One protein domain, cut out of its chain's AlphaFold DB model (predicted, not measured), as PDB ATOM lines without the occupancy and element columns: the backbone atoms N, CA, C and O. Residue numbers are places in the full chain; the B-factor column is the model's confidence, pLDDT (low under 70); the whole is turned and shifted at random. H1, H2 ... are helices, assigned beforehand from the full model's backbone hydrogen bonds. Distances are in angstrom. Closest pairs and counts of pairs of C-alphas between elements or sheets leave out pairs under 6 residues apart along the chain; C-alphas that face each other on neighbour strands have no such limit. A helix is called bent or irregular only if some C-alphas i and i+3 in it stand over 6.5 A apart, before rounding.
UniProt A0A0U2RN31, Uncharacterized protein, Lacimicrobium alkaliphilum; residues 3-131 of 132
ATOM      1  N   TYR A   3     194.654 227.977 217.812       87.38
ATOM      2  CA  TYR A   3     195.036 226.630 217.379       87.38
ATOM      3  C   TYR A   3     194.637 226.345 215.923       87.38
ATOM      4  O   TYR A   3     195.452 225.865 215.138       87.38
ATOM      5  N   LEU A   4     193.407 226.703 215.546       86.81
ATOM      6  CA  LEU A   4     192.850 226.432 214.219       86.81
ATOM      7  C   LEU A   4     193.554 227.249 213.112       86.81
ATOM      8  O   LEU A   4     194.022 226.640 212.150       86.81
ATOM      9  N   PRO A   5     193.775 228.570 213.271       88.12
ATOM     10  CA  PRO A   5     194.618 229.336 212.351       88.12
ATOM     11  C   PRO A   5     196.052 228.799 212.217       88.12
ATOM     12  O   PRO A   5     196.594 228.753 211.114       88.12
ATOM     13  N   LYS A   6     196.676 228.340 213.313       89.56
ATOM     14  CA  LYS A   6     198.029 227.747 213.268       89.56
ATOM     15  C   LYS A   6     198.061 226.423 212.506       89.56
ATOM     16  O   LYS A   6     199.019 226.164 211.777       89.56
ATOM     17  N   LEU A   7     197.027 225.591 212.641       89.81
ATOM     18  CA  LEU A   7     196.884 224.375 211.838       89.81
ATOM     19  C   LEU A   7     196.739 224.698 210.349       89.81
ATOM     20  O   LEU A   7     197.395 224.065 209.522       89.81
ATOM     21  N   PHE A   8     195.931 225.709 210.017       89.75
ATOM     22  CA  PHE A   8     195.795 226.194 208.646       89.75
ATOM     23  C   PHE A   8     197.146 226.660 208.106       89.75
ATOM     24  O   PHE A   8     197.581 226.177 207.064       89.75
ATOM     25  N   ALA A   9     197.867 227.503 208.848       89.75
ATOM     26  CA  ALA A   9     199.194 227.960 208.450       89.75
ATOM     27  C   ALA A   9     200.131 226.784 208.125       89.75
ATOM     28  O   ALA A   9     200.665 226.727 207.025       89.75
ATOM     29  N   ARG A  10     200.241 225.782 209.006       90.81
ATOM     30  CA  ARG A  10     201.081 224.592 208.759       90.81
ATOM     31  C   ARG A  10     200.660 223.797 207.522       90.81
ATOM     32  O   ARG A  10     201.506 223.272 206.807       90.81
ATOM     33  N   LYS A  11     199.355 223.685 207.257       90.94
ATOM     34  CA  LYS A  11     198.844 222.936 206.099       90.94
ATOM     35  C   LYS A  11     199.092 223.669 204.776       90.94
ATOM     36  O   LYS A  11     199.370 223.029 203.759       90.94
ATOM     37  N   PHE A  12     198.989 224.995 204.787       89.50
ATOM     38  CA  PHE A  12     199.106 225.841 203.600       89.50
ATOM     39  C   PHE A  12     200.529 226.340 203.329       89.50
ATOM     40  O   PHE A  12     200.826 226.709 202.194       89.50
ATOM     41  N   GLU A  13     201.418 226.298 204.321       88.56
ATOM     42  CA  GLU A  13     202.831 226.683 204.222       88.56
ATOM     43  C   GLU A  13     203.570 226.059 203.023       88.56
ATOM     44  O   GLU A  13     204.103 226.826 202.218       88.56
ATOM     45  N   PRO A  14     203.535 224.731 202.774       87.56
ATOM     46  CA  PRO A  14     204.222 224.154 201.611       87.56
ATOM     47  C   PRO A  14     203.657 224.637 200.264       87.56
ATOM     48  O   PRO A  14     204.314 224.542 199.230       87.56
ATOM     49  N   HIS A  15     202.444 225.193 200.259       87.62
ATOM     50  CA  HIS A  15     201.763 225.671 199.062       87.62
ATOM     51  C   HIS A  15     201.805 227.197 198.918       87.62
ATOM     52  O   HIS A  15     201.209 227.714 197.971       87.62
ATOM     53  N   SER A  16     202.510 227.925 199.791       83.38
ATOM     54  CA  SER A  16     202.483 229.393 199.826       83.38
ATOM     55  C   SER A  16     203.196 230.076 198.654       83.38
ATOM     56  O   SER A  16     203.181 231.298 198.552       83.38
ATOM     57  N   ASN A  17     203.852 229.328 197.769       84.56
ATOM     58  CA  ASN A  17     204.415 229.901 196.550       84.56
ATOM     59  C   ASN A  17     203.300 230.163 195.530       84.56
ATOM     60  O   ASN A  17     202.446 229.301 195.300       84.56
ATOM     61  N   TYR A  18     203.329 231.352 194.920       85.56
ATOM     62  CA  TYR A  18     202.371 231.801 193.902       85.56
ATOM     63  C   TYR A  18     200.899 231.761 194.354       85.56
ATOM     64  O   TYR A  18     200.015 231.408 193.576       85.56
ATOM     65  N   VAL A  19     200.620 232.142 195.611       86.81
ATOM     66  CA  VAL A  19     199.259 232.150 196.192       86.81
ATOM     67  C   VAL A  19     198.241 232.845 195.290       86.81
ATOM     68  O   VAL A  19     197.199 232.267 194.997       86.81
ATOM     69  N   ALA A  20     198.547 234.064 194.835       84.75
ATOM     70  CA  ALA A  20     197.627 234.850 194.019       84.75
ATOM     71  C   ALA A  20     197.242 234.109 192.731       84.75
ATOM     72  O   ALA A  20     196.062 234.013 192.409       84.75
ATOM     73  N   LEU A  21     198.221 233.502 192.055       89.62
ATOM     74  CA  LEU A  21     197.987 232.727 190.838       89.62
ATOM     75  C   LEU A  21     197.113 231.494 191.109       89.62
ATOM     76  O   LEU A  21     196.205 231.212 190.335       89.62
ATOM     77  N   LYS A  22     197.346 230.786 192.221       88.31
ATOM     78  CA  LYS A  22     196.550 229.608 192.608       88.31
ATOM     79  C   LYS A  22     195.101 229.969 192.918       88.31
ATOM     80  O   LYS A  22     194.200 229.268 192.472       88.31
ATOM     81  N   ILE A  23     194.878 231.056 193.658       89.69
ATOM     82  CA  ILE A  23     193.528 231.525 193.997       89.69
ATOM     83  C   ILE A  23     192.801 231.985 192.732       89.69
ATOM     84  O   ILE A  23     191.680 231.552 192.495       89.69
ATOM     85  N   ILE A  24     193.442 232.804 191.894       91.62
ATOM     86  CA  ILE A  24     192.843 233.284 190.641       91.62
ATOM     87  C   ILE A  24     192.532 232.109 189.711       91.62
ATOM     88  O   ILE A  24     191.418 232.013 189.208       91.62
ATOM     89  N   GLY A  25     193.473 231.180 189.526       91.81
ATOM     90  CA  GLY A  25     193.264 229.988 188.704       91.81
ATOM     91  C   GLY A  25     192.106 229.128 189.209       91.81
ATOM     92  O   GLY A  25     191.253 228.724 188.425       91.81
ATOM     93  N   PHE A  26     192.020 228.911 190.523       93.44
ATOM     94  CA  PHE A  26     190.902 228.197 191.133       93.44
ATOM     95  C   PHE A  26     189.560 228.906 190.890       93.44
ATOM     96  O   PHE A  26     188.601 228.267 190.462       93.44
ATOM     97  N   LEU A  27     189.495 230.226 191.095       92.38
ATOM     98  CA  LEU A  27     188.279 231.008 190.853       92.38
ATOM     99  C   LEU A  27     187.849 230.956 189.383       92.38
ATOM    100  O   LEU A  27     186.665 230.774 189.109       92.38
ATOM    101  N   LEU A  28     188.792 231.043 188.442       94.00
ATOM    102  CA  LEU A  28     188.504 230.924 187.011       94.00
ATOM    103  C   LEU A  28     187.930 229.548 186.653       94.00
ATOM    104  O   LEU A  28     186.966 229.474 185.895       94.00
ATOM    105  N   ILE A  29     188.471 228.468 187.226       94.19
ATOM    106  CA  ILE A  29     187.947 227.109 187.021       94.19
ATOM    107  C   ILE A  29     186.519 226.997 187.562       94.19
ATOM    108  O   ILE A  29     185.638 226.504 186.860       94.19
ATOM    109  N   VAL A  30     186.265 227.489 188.780       93.44
ATOM    110  CA  VAL A  30     184.918 227.487 189.375       93.44
ATOM    111  C   VAL A  30     183.943 228.280 188.508       93.44
ATOM    112  O   VAL A  30     182.843 227.801 188.237       93.44
ATOM    113  N   MET A  31     184.339 229.462 188.027       91.69
ATOM    114  CA  MET A  31     183.509 230.285 187.143       91.69
ATOM    115  C   MET A  31     183.209 229.585 185.817       91.69
ATOM    116  O   MET A  31     182.053 229.559 185.404       91.69
ATOM    117  N   ALA A  32     184.213 228.982 185.179       92.69
ATOM    118  CA  ALA A  32     184.038 228.254 183.926       92.69
ATOM    119  C   ALA A  32     183.093 227.053 184.096       92.69
ATOM    120  O   ALA A  32     182.148 226.900 183.324       92.69
ATOM    121  N   LEU A  33     183.286 226.243 185.143       92.19
ATOM    122  CA  LEU A  33     182.412 225.105 185.448       92.19
ATOM    123  C   LEU A  33     180.978 225.549 185.756       92.19
ATOM    124  O   LEU A  33     180.021 224.937 185.279       92.19
ATOM    125  N   THR A  34     180.822 226.632 186.518       90.94
ATOM    126  CA  THR A  34     179.510 227.214 186.829       90.94
ATOM    127  C   THR A  34     178.812 227.681 185.555       90.94
ATOM    128  O   THR A  34     177.638 227.375 185.364       90.94
ATOM    129  N   ALA A  35     179.528 228.377 184.666       89.88
ATOM    130  CA  ALA A  35     178.988 228.886 183.409       89.88
ATOM    131  C   ALA A  35     178.535 227.754 182.479       89.88
ATOM    132  O   ALA A  35     177.415 227.798 181.986       89.88
ATOM    133  N   ILE A  36     179.354 226.708 182.311       91.44
ATOM    134  CA  ILE A  36     179.018 225.551 181.466       91.44
ATOM    135  C   ILE A  36     177.774 224.827 181.991       91.44
ATOM    136  O   ILE A  36     176.928 224.403 181.215       91.44
ATOM    137  N   THR A  37     177.651 224.666 183.308       89.06
ATOM    138  CA  THR A  37     176.557 223.889 183.913       89.06
ATOM    139  C   THR A  37     175.265 224.680 184.100       89.06
ATOM    140  O   THR A  37     174.215 224.070 184.309       89.06
ATOM    141  N   LYS A  38     175.315 226.017 184.015       84.31
ATOM    142  CA  LYS A  38     174.172 226.905 184.272       84.31
ATOM    143  C   LYS A  38     172.992 226.625 183.345       84.31
ATOM    144  O   LYS A  38     171.858 226.605 183.818       84.31
ATOM    145  N   ASP A  39     173.270 226.376 182.070       80.81
ATOM    146  CA  ASP A  39     172.235 226.254 181.039       80.81
ATOM    147  C   ASP A  39     171.587 224.861 181.001       80.81
ATOM    148  O   ASP A  39     170.442 224.720 180.583       80.81
ATOM    149  N   PHE A  40     172.289 223.830 181.484       82.31
ATOM    150  CA  PHE A  40     171.793 222.448 181.476       82.31
ATOM    151  C   PHE A  40     171.179 222.033 182.815       82.31
ATOM    152  O   PHE A  40     170.180 221.321 182.851       82.31
ATOM    153  N   MET A  41     171.795 222.441 183.930       86.88
ATOM    154  CA  MET A  41     171.418 222.007 185.277       86.88
ATOM    155  C   MET A  41     171.633 223.151 186.285       86.88
ATOM    156  O   MET A  41     172.653 223.176 186.983       86.88
ATOM    157  N   PRO A  42     170.665 224.077 186.434       82.50
ATOM    158  CA  PRO A  42     170.794 225.252 187.308       82.50
ATOM    159  C   PRO A  42     171.149 224.912 188.762       82.50
ATOM    160  O   PRO A  42     171.910 225.626 189.415       82.50
ATOM    161  N   LEU A  43     170.643 223.783 189.264       84.06
ATOM    162  CA  LEU A  43     170.927 223.293 190.611       84.06
ATOM    163  C   LEU A  43     172.377 222.819 190.772       84.06
ATOM    164  O   LEU A  43     173.024 223.143 191.767       84.06
ATOM    165  N   LEU A  44     172.903 222.104 189.775       85.88
ATOM    166  CA  LEU A  44     174.300 221.671 189.754       85.88
ATOM    167  C   LEU A  44     175.238 222.879 189.643       85.88
ATOM    168  O   LEU A  44     176.229 222.948 190.362       85.88
ATOM    169  N   SER A  45     174.887 223.860 188.810       87.19
ATOM    170  CA  SER A  45     175.625 225.122 188.679       87.19
ATOM    171  C   SER A  45     175.671 225.900 189.996       87.19
ATOM    172  O   SER A  45     176.746 226.297 190.444       87.19
ATOM    173  N   SER A  46     174.530 226.035 190.681       86.62
ATOM    174  CA  SER A  46     174.471 226.658 192.007       86.62
ATOM    175  C   SER A  46     175.326 225.903 193.028       86.62
ATOM    176  O   SER A  46     176.067 226.527 193.790       86.62
ATOM    177  N   PHE A  47     175.289 224.568 193.021       88.75
ATOM    178  CA  PHE A  47     176.124 223.756 193.903       88.75
ATOM    179  C   PHE A  47     177.620 223.963 193.631       88.75
ATOM    180  O   PHE A  47     178.386 224.188 194.568       88.75
ATOM    181  N   ILE A  48     178.042 223.945 192.363       90.06
ATOM    182  CA  ILE A  48     179.434 224.187 191.951       90.06
ATOM    183  C   ILE A  48     179.888 225.586 192.371       90.06
ATOM    184  O   ILE A  48     180.970 225.731 192.938       90.06
ATOM    185  N   PHE A  49     179.057 226.605 192.154       90.50
ATOM    186  CA  PHE A  49     179.378 227.978 192.528       90.50
ATOM    187  C   PHE A  49     179.580 228.125 194.037       90.50
ATOM    188  O   PHE A  49     180.616 228.617 194.475       90.50
ATOM    189  N   HIS A  50     178.620 227.671 194.844       90.12
ATOM    190  CA  HIS A  50     178.662 227.847 196.295       90.12
ATOM    191  C   HIS A  50     179.741 226.985 196.963       90.12
ATOM    192  O   HIS A  50     180.429 227.455 197.871       90.12
ATOM    193  N   SER A  51     179.941 225.747 196.494       90.88
ATOM    194  CA  SER A  51     181.032 224.885 196.971       90.88
ATOM    195  C   SER A  51     182.404 225.417 196.563       90.88
ATOM    196  O   SER A  51     183.316 225.469 197.389       90.88
ATOM    197  N   GLY A  52     182.535 225.892 195.324       91.75
ATOM    198  CA  GLY A  52     183.734 226.557 194.837       91.75
ATOM    199  C   GLY A  52     184.033 227.833 195.620       91.75
ATOM    200  O   GLY A  52     185.159 228.030 196.062       91.75
ATOM    201  N   PHE A  53     183.030 228.665 195.887       90.88
ATOM    202  CA  PHE A  53     183.180 229.873 196.692       90.88
ATOM    203  C   PHE A  53     183.614 229.562 198.133       90.88
ATOM    204  O   PHE A  53     184.581 230.148 198.620       90.88
ATOM    205  N   ALA A  54     182.980 228.582 198.788       92.19
ATOM    206  CA  ALA A  54     183.368 228.124 200.123       92.19
ATOM    207  C   ALA A  54     184.824 227.630 200.159       92.19
ATOM    208  O   ALA A  54     185.605 228.043 201.019       92.19
ATOM    209  N   ALA A  55     185.217 226.795 199.194       92.25
ATOM    210  CA  ALA A  55     186.592 226.331 199.059       92.25
ATOM    211  C   ALA A  55     187.563 227.497 198.798       92.25
ATOM    212  O   ALA A  55     188.638 227.545 199.394       92.25
ATOM    213  N   GLY A  56     187.167 228.480 197.987       91.81
ATOM    214  CA  GLY A  56     187.927 229.705 197.745       91.81
ATOM    215  C   GLY A  56     188.180 230.501 199.026       91.81
ATOM    216  O   GLY A  56     189.317 230.897 199.285       91.81
ATOM    217  N   LEU A  57     187.162 230.672 199.874       91.44
ATOM    218  CA  LEU A  57     187.309 231.328 201.176       91.44
ATOM    219  C   LEU A  57     188.278 230.564 202.084       91.44
ATOM    220  O   LEU A  57     189.158 231.182 202.681       91.44
ATOM    221  N   VAL A  58     188.171 229.231 202.138       92.62
ATOM    222  CA  VAL A  58     189.082 228.357 202.902       92.62
ATOM    223  C   VAL A  58     190.528 228.495 202.415       92.62
ATOM    224  O   VAL A  58     191.445 228.590 203.233       92.62
ATOM    225  N   LEU A  59     190.747 228.559 201.098       91.75
ATOM    226  CA  LEU A  59     192.068 228.806 200.513       91.75
ATOM    227  C   LEU A  59     192.607 230.181 200.929       91.75
ATOM    228  O   LEU A  59     193.738 230.274 201.405       91.75
ATOM    229  N   VAL A  60     191.800 231.241 200.805       91.50
ATOM    230  CA  VAL A  60     192.193 232.614 201.166       91.50
ATOM    231  C   VAL A  60     192.601 232.701 202.636       91.50
ATOM    232  O   VAL A  60     193.705 233.161 202.931       91.50
ATOM    233  N   ILE A  61     191.766 232.220 203.566       92.81
ATOM    234  CA  ILE A  61     192.095 232.250 205.001       92.81
ATOM    235  C   ILE A  61     193.283 231.344 205.332       92.81
ATOM    236  O   ILE A  61     194.082 231.678 206.208       92.81
ATOM    237  N   GLY A  62     193.445 230.229 204.616       90.94
ATOM    238  CA  GLY A  62     194.590 229.334 204.740       90.94
ATOM    239  C   GLY A  62     195.902 230.027 204.418       90.94
ATOM    240  O   GLY A  62     196.820 230.031 205.238       90.94
ATOM    241  N   PHE A  63     195.974 230.694 203.270       91.38
ATOM    242  CA  PHE A  63     197.168 231.434 202.877       91.38
ATOM    243  C   PHE A  63     197.399 232.697 203.713       91.38
ATOM    244  O   PHE A  63     198.547 233.005 204.029       91.38
ATOM    245  N   GLN A  64     196.342 233.395 204.135       90.19
ATOM    246  CA  GLN A  64     196.466 234.514 205.078       90.19
ATOM    247  C   GLN A  64     197.005 234.057 206.438       90.19
ATOM    248  O   GLN A  64     197.853 234.726 207.025       90.19
ATOM    249  N   SER A  65     196.607 232.870 206.903       91.25
ATOM    250  CA  SER A  65     197.172 232.271 208.117       91.25
ATOM    251  C   SER A  65     198.673 232.024 207.976       91.25
ATOM    252  O   SER A  65     199.426 232.304 208.905       91.25
ATOM    253  N   VAL A  66     199.141 231.574 206.804       90.12
ATOM    254  CA  VAL A  66     200.586 231.463 206.538       90.12
ATOM    255  C   VAL A  66     201.257 232.828 206.666       90.12
ATOM    256  O   VAL A  66     202.254 232.939 207.365       90.12
ATOM    257  N   GLN A  67     200.718 233.879 206.043       86.94
ATOM    258  CA  GLN A  67     201.313 235.221 206.110       86.94
ATOM    259  C   GLN A  67     201.362 235.786 207.537       86.94
ATOM    260  O   GLN A  67     202.338 236.444 207.898       86.94
ATOM    261  N   GLN A  68     200.345 235.500 208.354       87.38
ATOM    262  CA  GLN A  68     200.270 235.953 209.742       87.38
ATOM    263  C   GLN A  68     201.288 235.247 210.651       87.38
ATOM    264  O   GLN A  68     201.881 235.894 211.513       87.38
ATOM    265  N   TYR A  69     201.490 233.937 210.472       88.00
ATOM    266  CA  TYR A  69     202.366 233.128 211.334       88.00
ATOM    267  C   TYR A  69     203.772 232.895 210.774       88.00
ATOM    268  O   TYR A  69     204.632 232.386 211.495       88.00
ATOM    269  N   ARG A  70     204.040 233.270 209.520       82.56
ATOM    270  CA  ARG A  70     205.390 233.210 208.958       82.56
ATOM    271  C   ARG A  70     206.287 234.188 209.722       82.56
ATOM    272  O   ARG A  70     205.883 235.337 209.926       82.56
ATOM    273  N   PRO A  71     207.499 233.780 210.133       71.19
ATOM    274  CA  PRO A  71     208.437 234.694 210.766       71.19
ATOM    275  C   PRO A  71     208.687 235.876 209.824       71.19
ATOM    276  O   PRO A  71     209.208 235.712 208.721       71.19
ATOM    277  N   LYS A  72     208.255 237.072 210.239       69.88
ATOM    278  CA  LYS A  72     208.530 238.304 209.500       69.88
ATOM    279  C   LYS A  72     210.029 238.544 209.605       69.88
ATOM    280  O   LYS A  72     210.536 238.765 210.705       69.88
ATOM    281  N   ASN A  73     210.739 238.478 208.479       57.31
ATOM    282  CA  ASN A  73     212.122 238.937 208.429       57.31
ATOM    283  C   ASN A  73     212.134 240.364 208.977       57.31
ATOM    284  O   ASN A  73     211.382 241.218 208.498       57.31
ATOM    285  N   LYS A  74     212.915 240.594 210.037       58.78
ATOM    286  CA  LYS A  74     213.069 241.926 210.624       58.78
ATOM    287  C   LYS A  74     213.423 242.881 209.485       58.78
ATOM    288  O   LYS A  74     214.315 242.566 208.701       58.78
ATOM    289  N   PHE A  75     212.695 243.989 209.372       58.75
ATOM    290  CA  PHE A  75     212.956 245.021 208.372       58.75
ATOM    291  C   PHE A  75     214.422 245.462 208.485       58.75
ATOM    292  O   PHE A  75     214.785 246.197 209.399       58.75
ATOM    293  N   GLN A  76     215.271 244.981 207.580       57.62
ATOM    294  CA  GLN A  76     216.639 245.460 207.436       57.62
ATOM    295  C   GLN A  76     216.583 246.660 206.499       57.62
ATOM    296  O   GLN A  76     216.538 246.514 205.281       57.62
ATOM    297  N   THR A  77     216.493 247.853 207.079       66.19
ATOM    298  CA  THR A  77     216.630 249.106 206.336       66.19
ATOM    299  C   THR A  77     218.057 249.616 206.485       66.19
ATOM    300  O   THR A  77     218.600 249.639 207.587       66.19
ATOM    301  N   SER A  78     218.680 250.000 205.373       74.56
ATOM    302  CA  SER A  78     220.019 250.600 205.343       74.56
ATOM    303  C   SER A  78     220.001 252.101 205.646       74.56
ATOM    304  O   SER A  78     221.056 252.722 205.752       74.56
ATOM    305  N   ASN A  79     218.814 252.703 205.779       81.50
ATOM    306  CA  ASN A  79     218.676 254.137 205.986       81.50
ATOM    307  C   ASN A  79     218.777 254.492 207.489       81.50
ATOM    308  O   ASN A  79     217.934 254.047 208.278       81.50
ATOM    309  N   PRO A  80     219.759 255.320 207.899       76.94
ATOM    310  CA  PRO A  80     220.026 255.629 209.307       76.94
ATOM    311  C   PRO A  80     218.889 256.392 210.004       76.94
ATOM    312  O   PRO A  80     218.665 256.197 211.199       76.94
ATOM    313  N   LEU A  81     218.123 257.211 209.272       80.25
ATOM    314  CA  LEU A  81     216.968 257.927 209.830       80.25
ATOM    315  C   LEU A  81     215.822 256.967 210.161       80.25
ATOM    316  O   LEU A  81     215.206 257.065 211.220       80.25
ATOM    317  N   LEU A  82     215.571 255.997 209.278       78.12
ATOM    318  CA  LEU A  82     214.577 254.953 209.517       78.12
ATOM    319  C   LEU A  82     214.998 254.053 210.682       78.12
ATOM    320  O   LEU A  82     214.150 253.708 211.492       78.12
ATOM    321  N   LEU A  83     216.287 253.736 210.829       78.31
ATOM    322  CA  LEU A  83     216.787 252.992 211.991       78.31
ATOM    323  C   LEU A  83     216.533 253.729 213.314       78.31
ATOM    324  O   LEU A  83     216.067 253.100 214.259       78.31
ATOM    325  N   CYS A  84     216.756 255.048 213.378       76.12
ATOM    326  CA  CYS A  84     216.446 255.839 214.579       76.12
ATOM    327  C   CYS A  84     214.951 255.834 214.924       76.12
ATOM    328  O   CYS A  84     214.586 255.712 216.091       76.12
ATOM    329  N   ILE A  85     214.078 255.942 213.917       78.62
ATOM    330  CA  ILE A  85     212.624 255.905 214.125       78.62
ATOM    331  C   ILE A  85     212.187 254.511 214.589       78.62
ATOM    332  O   ILE A  85     211.447 254.399 215.566       78.62
ATOM    333  N   LEU A  86     212.680 253.457 213.931       77.06
ATOM    334  CA  LEU A  86     212.371 252.061 214.257       77.06
ATOM    335  C   LEU A  86     212.876 251.652 215.650       77.06
ATOM    336  O   LEU A  86     212.254 250.805 216.281       77.06
ATOM    337  N   ALA A  87     213.976 252.248 216.123       76.12
ATOM    338  CA  ALA A  87     214.554 252.010 217.448       76.12
ATOM    339  C   ALA A  87     213.955 252.901 218.555       76.12
ATOM    340  O   ALA A  87     214.361 252.806 219.712       76.12
ATOM    341  N   SER A  88     213.018 253.796 218.224       86.12
ATOM    342  CA  SER A  88     212.388 254.655 219.228       86.12
ATOM    343  C   SER A  88     211.397 253.865 220.092       86.12
ATOM    344  O   SER A  88     210.601 253.068 219.591       86.12
ATOM    345  N   SER A  89     211.382 254.135 221.400       82.62
ATOM    346  CA  SER A  89     210.466 253.486 222.355       82.62
ATOM    347  C   SER A  89     208.987 253.717 222.022       82.62
ATOM    348  O   SER A  89     208.142 252.853 222.260       82.62
ATOM    349  N   LEU A  90     208.666 254.872 221.426       84.00
ATOM    350  CA  LEU A  90     207.328 255.190 220.927       84.00
ATOM    351  C   LEU A  90     206.928 254.274 219.768       84.00
ATOM    352  O   LEU A  90     205.813 253.753 219.762       84.00
ATOM    353  N   PHE A  91     207.832 254.051 218.812       83.75
ATOM    354  CA  PHE A  91     207.579 253.159 217.688       83.75
ATOM    355  C   PHE A  91     207.450 251.703 218.143       83.75
ATOM    356  O   PHE A  91     206.513 251.023 217.735       83.75
ATOM    357  N   GLU A  92     208.316 251.231 219.044       82.69
ATOM    358  CA  GLU A  92     208.203 249.883 219.614       82.69
ATOM    359  C   GLU A  92     206.872 249.671 220.350       82.69
ATOM    360  O   GLU A  92     206.208 248.647 220.164       82.69
ATOM    361  N   SER A  93     206.437 250.661 221.137       86.56
ATOM    362  CA  SER A  93     205.143 250.624 221.826       86.56
ATOM    363  C   SER A  93     203.976 250.599 220.833       86.56
ATOM    364  O   SER A  93     203.073 249.766 220.949       86.56
ATOM    365  N   LEU A  94     204.027 251.434 219.789       88.19
ATOM    366  CA  LEU A  94     203.016 251.467 218.732       88.19
ATOM    367  C   LEU A  94     202.939 250.130 217.980       88.19
ATOM    368  O   LEU A  94     201.850 249.597 217.780       88.19
ATOM    369  N   VAL A  95     204.084 249.554 217.604       85.62
ATOM    370  CA  VAL A  95     204.163 248.252 216.924       85.62
ATOM    371  C   VAL A  95     203.640 247.131 217.817       85.62
ATOM    372  O   VAL A  95     202.928 246.254 217.334       85.62
ATOM    373  N   SER A  96     203.939 247.162 219.118       84.75
ATOM    374  CA  SER A  96     203.411 246.213 220.105       84.75
ATOM    375  C   SER A  96     201.883 246.256 220.175       84.75
ATOM    376  O   SER A  96     201.222 245.218 220.055       84.75
ATOM    377  N   VAL A  97     201.304 247.453 220.304       89.75
ATOM    378  CA  VAL A  97     199.848 247.644 220.339       89.75
ATOM    379  C   VAL A  97     199.223 247.218 219.010       89.75
ATOM    380  O   VAL A  97     198.277 246.431 218.999       89.75
ATOM    381  N   TRP A  98     199.790 247.655 217.885       88.19
ATOM    382  CA  TRP A  98     199.302 247.309 216.552       88.19
ATOM    383  C   TRP A  98     199.388 245.806 216.261       88.19
ATOM    384  O   TRP A  98     198.481 245.227 215.665       88.19
ATOM    385  N   SER A  99     200.443 245.132 216.718       84.69
ATOM    386  CA  SER A  99     200.593 243.679 216.597       84.69
ATOM    387  C   SER A  99     199.476 242.938 217.336       84.69
ATOM    388  O   SER A  99     198.848 242.039 216.777       84.69
ATOM    389  N   LYS A 100     199.143 243.370 218.560       87.19
ATOM    390  CA  LYS A 100     198.027 242.795 219.329       87.19
ATOM    391  C   LYS A 100     196.683 243.031 218.640       87.19
ATOM    392  O   LYS A 100     195.912 242.088 218.477       87.19
ATOM    393  N   VAL A 101     196.426 244.263 218.198       90.19
ATOM    394  CA  VAL A 101     195.181 244.637 217.508       90.19
ATOM    395  C   VAL A 101     195.037 243.874 216.191       90.19
ATOM    396  O   VAL A 101     193.999 243.267 215.950       90.19
ATOM    397  N   SER A 102     196.080 243.830 215.363       86.94
ATOM    398  CA  SER A 102     196.058 243.093 214.094       86.94
ATOM    399  C   SER A 102     195.871 241.589 214.293       86.94
ATOM    400  O   SER A 102     195.113 240.976 213.547       86.94
ATOM    401  N   SER A 103     196.485 240.994 215.323       87.75
ATOM    402  CA  SER A 103     196.262 239.586 215.679       87.75
ATOM    403  C   SER A 103     194.810 239.323 216.086       87.75
ATOM    404  O   SER A 103     194.201 238.355 215.633       87.75
ATOM    405  N   PHE A 104     194.221 240.217 216.883       89.75
ATOM    406  CA  PHE A 104     192.818 240.119 217.272       89.75
ATOM    407  C   PHE A 104     191.876 240.244 216.065       89.75
ATOM    408  O   PHE A 104     191.011 239.390 215.874       89.75
ATOM    409  N   ILE A 105     192.085 241.249 215.208       90.25
ATOM    410  CA  ILE A 105     191.308 241.444 213.973       90.25
ATOM    411  C   ILE A 105     191.424 240.215 213.069       90.25
ATOM    412  O   ILE A 105     190.413 239.723 212.571       90.25
ATOM    413  N   PHE A 106     192.637 239.686 212.891       90.88
ATOM    414  CA  PHE A 106     192.872 238.478 212.108       90.88
ATOM    415  C   PHE A 106     192.104 237.280 212.673       90.88
ATOM    416  O   PHE A 106     191.459 236.563 211.915       90.88
ATOM    417  N   LEU A 107     192.128 237.070 213.992       91.56
ATOM    418  CA  LEU A 107     191.398 235.973 214.628       91.56
ATOM    419  C   LEU A 107     189.891 236.094 214.413       91.56
ATOM    420  O   LEU A 107     189.254 235.105 214.054       91.56
ATOM    421  N   VAL A 108     189.324 237.285 214.606       91.69
ATOM    422  CA  VAL A 108     187.894 237.526 214.378       91.69
ATOM    423  C   VAL A 108     187.546 237.276 212.913       91.69
ATOM    424  O   VAL A 108     186.655 236.478 212.625       91.69
ATOM    425  N   ALA A 109     188.295 237.875 211.984       90.25
ATOM    426  CA  ALA A 109     188.087 237.692 210.552       90.25
ATOM    427  C   ALA A 109     188.201 236.215 210.147       90.25
ATOM    428  O   ALA A 109     187.332 235.704 209.452       90.25
ATOM    429  N   PHE A 110     189.210 235.495 210.637       92.75
ATOM    430  CA  PHE A 110     189.399 234.075 210.352       92.75
ATOM    431  C   PHE A 110     188.154 233.250 210.701       92.75
ATOM    432  O   PHE A 110     187.692 232.453 209.885       92.75
ATOM    433  N   HIS A 111     187.575 233.461 211.887       91.88
ATOM    434  CA  HIS A 111     186.390 232.715 212.311       91.88
ATOM    435  C   HIS A 111     185.143 233.140 211.533       91.88
ATOM    436  O   HIS A 111     184.379 232.273 211.122       91.88
ATOM    437  N   VAL A 112     184.957 234.438 211.274       91.38
ATOM    438  CA  VAL A 112     183.834 234.936 210.462       91.38
ATOM    439  C   VAL A 112     183.867 234.327 209.059       91.38
ATOM    440  O   VAL A 112     182.857 233.808 208.595       91.38
ATOM    441  N   PHE A 113     185.031 234.311 208.407       91.06
ATOM    442  CA  PHE A 113     185.191 233.726 207.077       91.06
ATOM    443  C   PHE A 113     185.025 232.203 207.077       91.06
ATOM    444  O   PHE A 113     184.425 231.664 206.151       91.06
ATOM    445  N   LEU A 114     185.514 231.504 208.106       91.50
ATOM    446  CA  LEU A 114     185.328 230.058 208.239       91.50
ATOM    447  C   LEU A 114     183.844 229.706 208.401       91.50
ATOM    448  O   LEU A 114     183.336 228.822 207.718       91.50
ATOM    449  N   VAL A 115     183.142 230.430 209.274       92.62
ATOM    450  CA  VAL A 115     181.700 230.275 209.484       92.62
ATOM    451  C   VAL A 115     180.947 230.577 208.188       92.62
ATOM    452  O   VAL A 115     180.103 229.787 207.773       92.62
ATOM    453  N   PHE A 116     181.302 231.657 207.493       90.69
ATOM    454  CA  PHE A 116     180.692 232.014 206.215       90.69
ATOM    455  C   PHE A 116     180.939 230.964 205.123       90.69
ATOM    456  O   PHE A 116     180.021 230.646 204.370       90.69
ATOM    457  N   ALA A 117     182.131 230.364 205.067       90.75
ATOM    458  CA  ALA A 117     182.432 229.264 204.153       90.75
ATOM    459  C   ALA A 117     181.561 228.032 204.442       90.75
ATOM    460  O   ALA A 117     181.015 227.436 203.516       90.75
ATOM    461  N   VAL A 118     181.373 227.683 205.719       90.25
ATOM    462  CA  VAL A 118     180.490 226.576 206.118       90.25
ATOM    463  C   VAL A 118     179.041 226.877 205.747       90.25
ATOM    464  O   VAL A 118     178.396 226.043 205.119       90.25
ATOM    465  N   PHE A 119     178.535 228.074 206.056       89.19
ATOM    466  CA  PHE A 119     177.170 228.462 205.696       89.19
ATOM    467  C   PHE A 119     176.956 228.493 204.182       89.19
ATOM    468  O   PHE A 119     175.914 228.033 203.722       89.19
ATOM    469  N   SER A 120     177.952 228.948 203.411       85.94
ATOM    470  CA  SER A 120     177.916 229.001 201.940       85.94
ATOM    471  C   SER A 120     177.572 227.648 201.310       85.94
ATOM    472  O   SER A 120     176.850 227.606 200.320       85.94
ATOM    473  N   LEU A 121     177.999 226.535 201.916       84.00
ATOM    474  CA  LEU A 121     177.686 225.181 201.440       84.00
ATOM    475  C   LEU A 121     176.200 224.809 201.553       84.00
ATOM    476  O   LEU A 121     175.741 223.931 200.825       84.00
ATOM    477  N   PHE A 122     175.442 225.470 202.431       84.38
ATOM    478  CA  PHE A 122     174.014 225.207 202.628       84.38
ATOM    479  C   PHE A 122     173.103 226.065 201.734       84.38
ATOM    480  O   PHE A 122     171.956 225.691 201.490       84.38
ATOM    481  N   PHE A 123     173.602 227.176 201.183       80.62
ATOM    482  CA  PHE A 123     172.852 228.036 200.257       80.62
ATOM    483  C   PHE A 123     172.249 227.334 199.031       80.62
ATOM    484  O   PHE A 123     171.096 227.644 198.718       80.62
ATOM    485  N   PRO A 124     172.917 226.375 198.351       73.62
ATOM    486  CA  PRO A 124     172.290 225.678 197.227       73.62
ATOM    487  C   PRO A 124     171.007 224.929 197.634       73.62
ATOM    488  O   PRO A 124     170.104 224.785 196.813       73.62
ATOM    489  N   PHE A 125     170.874 224.524 198.903       72.31
ATOM    490  CA  PHE A 125     169.663 223.888 199.431       72.31
ATOM    491  C   PHE A 125     168.597 224.901 199.873       72.31
ATOM    492  O   PHE A 125     167.408 224.618 199.780       72.31
ATOM    493  N   LEU A 126     168.988 226.105 200.302       64.50
ATOM    494  CA  LEU A 126     168.038 227.179 200.627       64.50
ATOM    495  C   LEU A 126     167.375 227.761 199.370       64.50
ATOM    496  O   LEU A 126     166.178 228.053 199.388       64.50
ATOM    497  N   GLY A 127     168.125 227.860 198.267       59.12
ATOM    498  CA  GLY A 127     167.591 228.248 196.957       59.12
ATOM    499  C   GLY A 127     166.579 227.245 196.394       59.12
ATOM    500  O   GLY A 127     165.665 227.635 195.680       59.12
ATOM    501  N   LEU A 128     166.684 225.970 196.778       57.41
ATOM    502  CA  LEU A 128     165.697 224.926 196.478       57.41
ATOM    503  C   LEU A 128     164.371 225.118 197.237       57.41
ATOM    504  O   LEU A 128     163.317 224.776 196.714       57.41
ATOM    505  N   VAL A 129     164.418 225.651 198.464       56.47
ATOM    506  CA  VAL A 129     163.230 225.844 199.320       56.47
ATOM    507  C   VAL A 129     162.474 227.130 198.966       56.47
ATOM    508  O   VAL A 129     161.254 227.166 199.091       56.47
ATOM    509  N   HIS A 130     163.176 228.167 198.494       50.03
ATOM    510  CA  HIS A 130     162.579 229.443 198.062       50.03
ATOM    511  C   HIS A 130     162.386 229.561 196.541       50.03
ATOM    512  O   HIS A 130     161.777 230.519 196.078       50.03
ATOM    513  N   GLY A 131     162.899 228.610 195.757       48.12
ATOM    514  CA  GLY A 131     162.706 228.518 194.310       48.12
ATOM    515  C   GLY A 131     161.402 227.809 193.942       48.12
ATOM    516  O   GLY A 131     161.436 226.737 193.340       48.12
TER     517      GLY A 131
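What this domain is: This is residues 3 to 131 of the 132 residues of an uncharacterized protein of Lacimicrobium alkaliphilum (UniProt A0A0U2RN31). Three long helices lie roughly side by side, with H3 in the middle between H2 and H5, and H1 crosses H3 about perpendicular. H5 runs on past H3 as an arm, where residues 89 to 94 and 96 to 101 stand free, with little H4 at its far end; H6 follows at the other end. The printed part has 129 residues with six named helices, H1 to H6 in chain order, and no named strand: all helix, packed part aligned, part crossed. It is loose, with a radius of gyration of the C-alphas of 20.2 A and spans of 65 by 27 by 23 A.

How they stand to each other: H5, residues 89 to 120, touches H3, residues 42 to 69, with residues 110 to 120 alone, at a shallow tilt of 21 degrees, opposite ways; the closest C-alphas, of Ala 117 and Ala 54, are 4.3 A apart. H3 is the hub. H2, residues 19 to 38, forms a helical hairpin with it, at a shallow tilt of 7 degrees; the closest C-alphas, of Thr 34 and Ser 45, are 4.8 A apart. H1, residues 3 to 15, touches residues 61 to 69 of H3 at 84 degrees, closest at C-alphas 9 and 66, 4.2 A. H6, residues 123 to 130, touches H3 at a tilt of 37 degrees, only just steep, closest at C-alphas 124 and 47, 5.4 A. H4, residues 80 to 86, is close to H5 but not clearly touching: C-alphas 85 and 91 are closest, 6.8 A apart. Every O i to N i+4 pair is within hydrogen-bond range in H2, H3, H4 and H5, against 7 of 9 in H1 and 3 of 4 in H6.

Where its parts are: H5 is 45.6 A long, from C-alpha 89 at (210.466, 253.486, 222.355); H3 is 40.4 A, H2 28.3 A and H1 19.5 A. H1 begins at C-alpha 3, (195.036, 226.630, 217.379), and is irregular, with C-alphas 11 and 14 7.1 A apart. H6 ends at C-alpha 130, (162.579, 229.443, 198.062).

The domain as a whole: The C-alphas farthest apart, of Pro 80 and Gly 131, are 65.2 A apart. The printed part has no cut and no long link. The model's pLDDT is under 70 at residues 72 to 77 and 126 to 131.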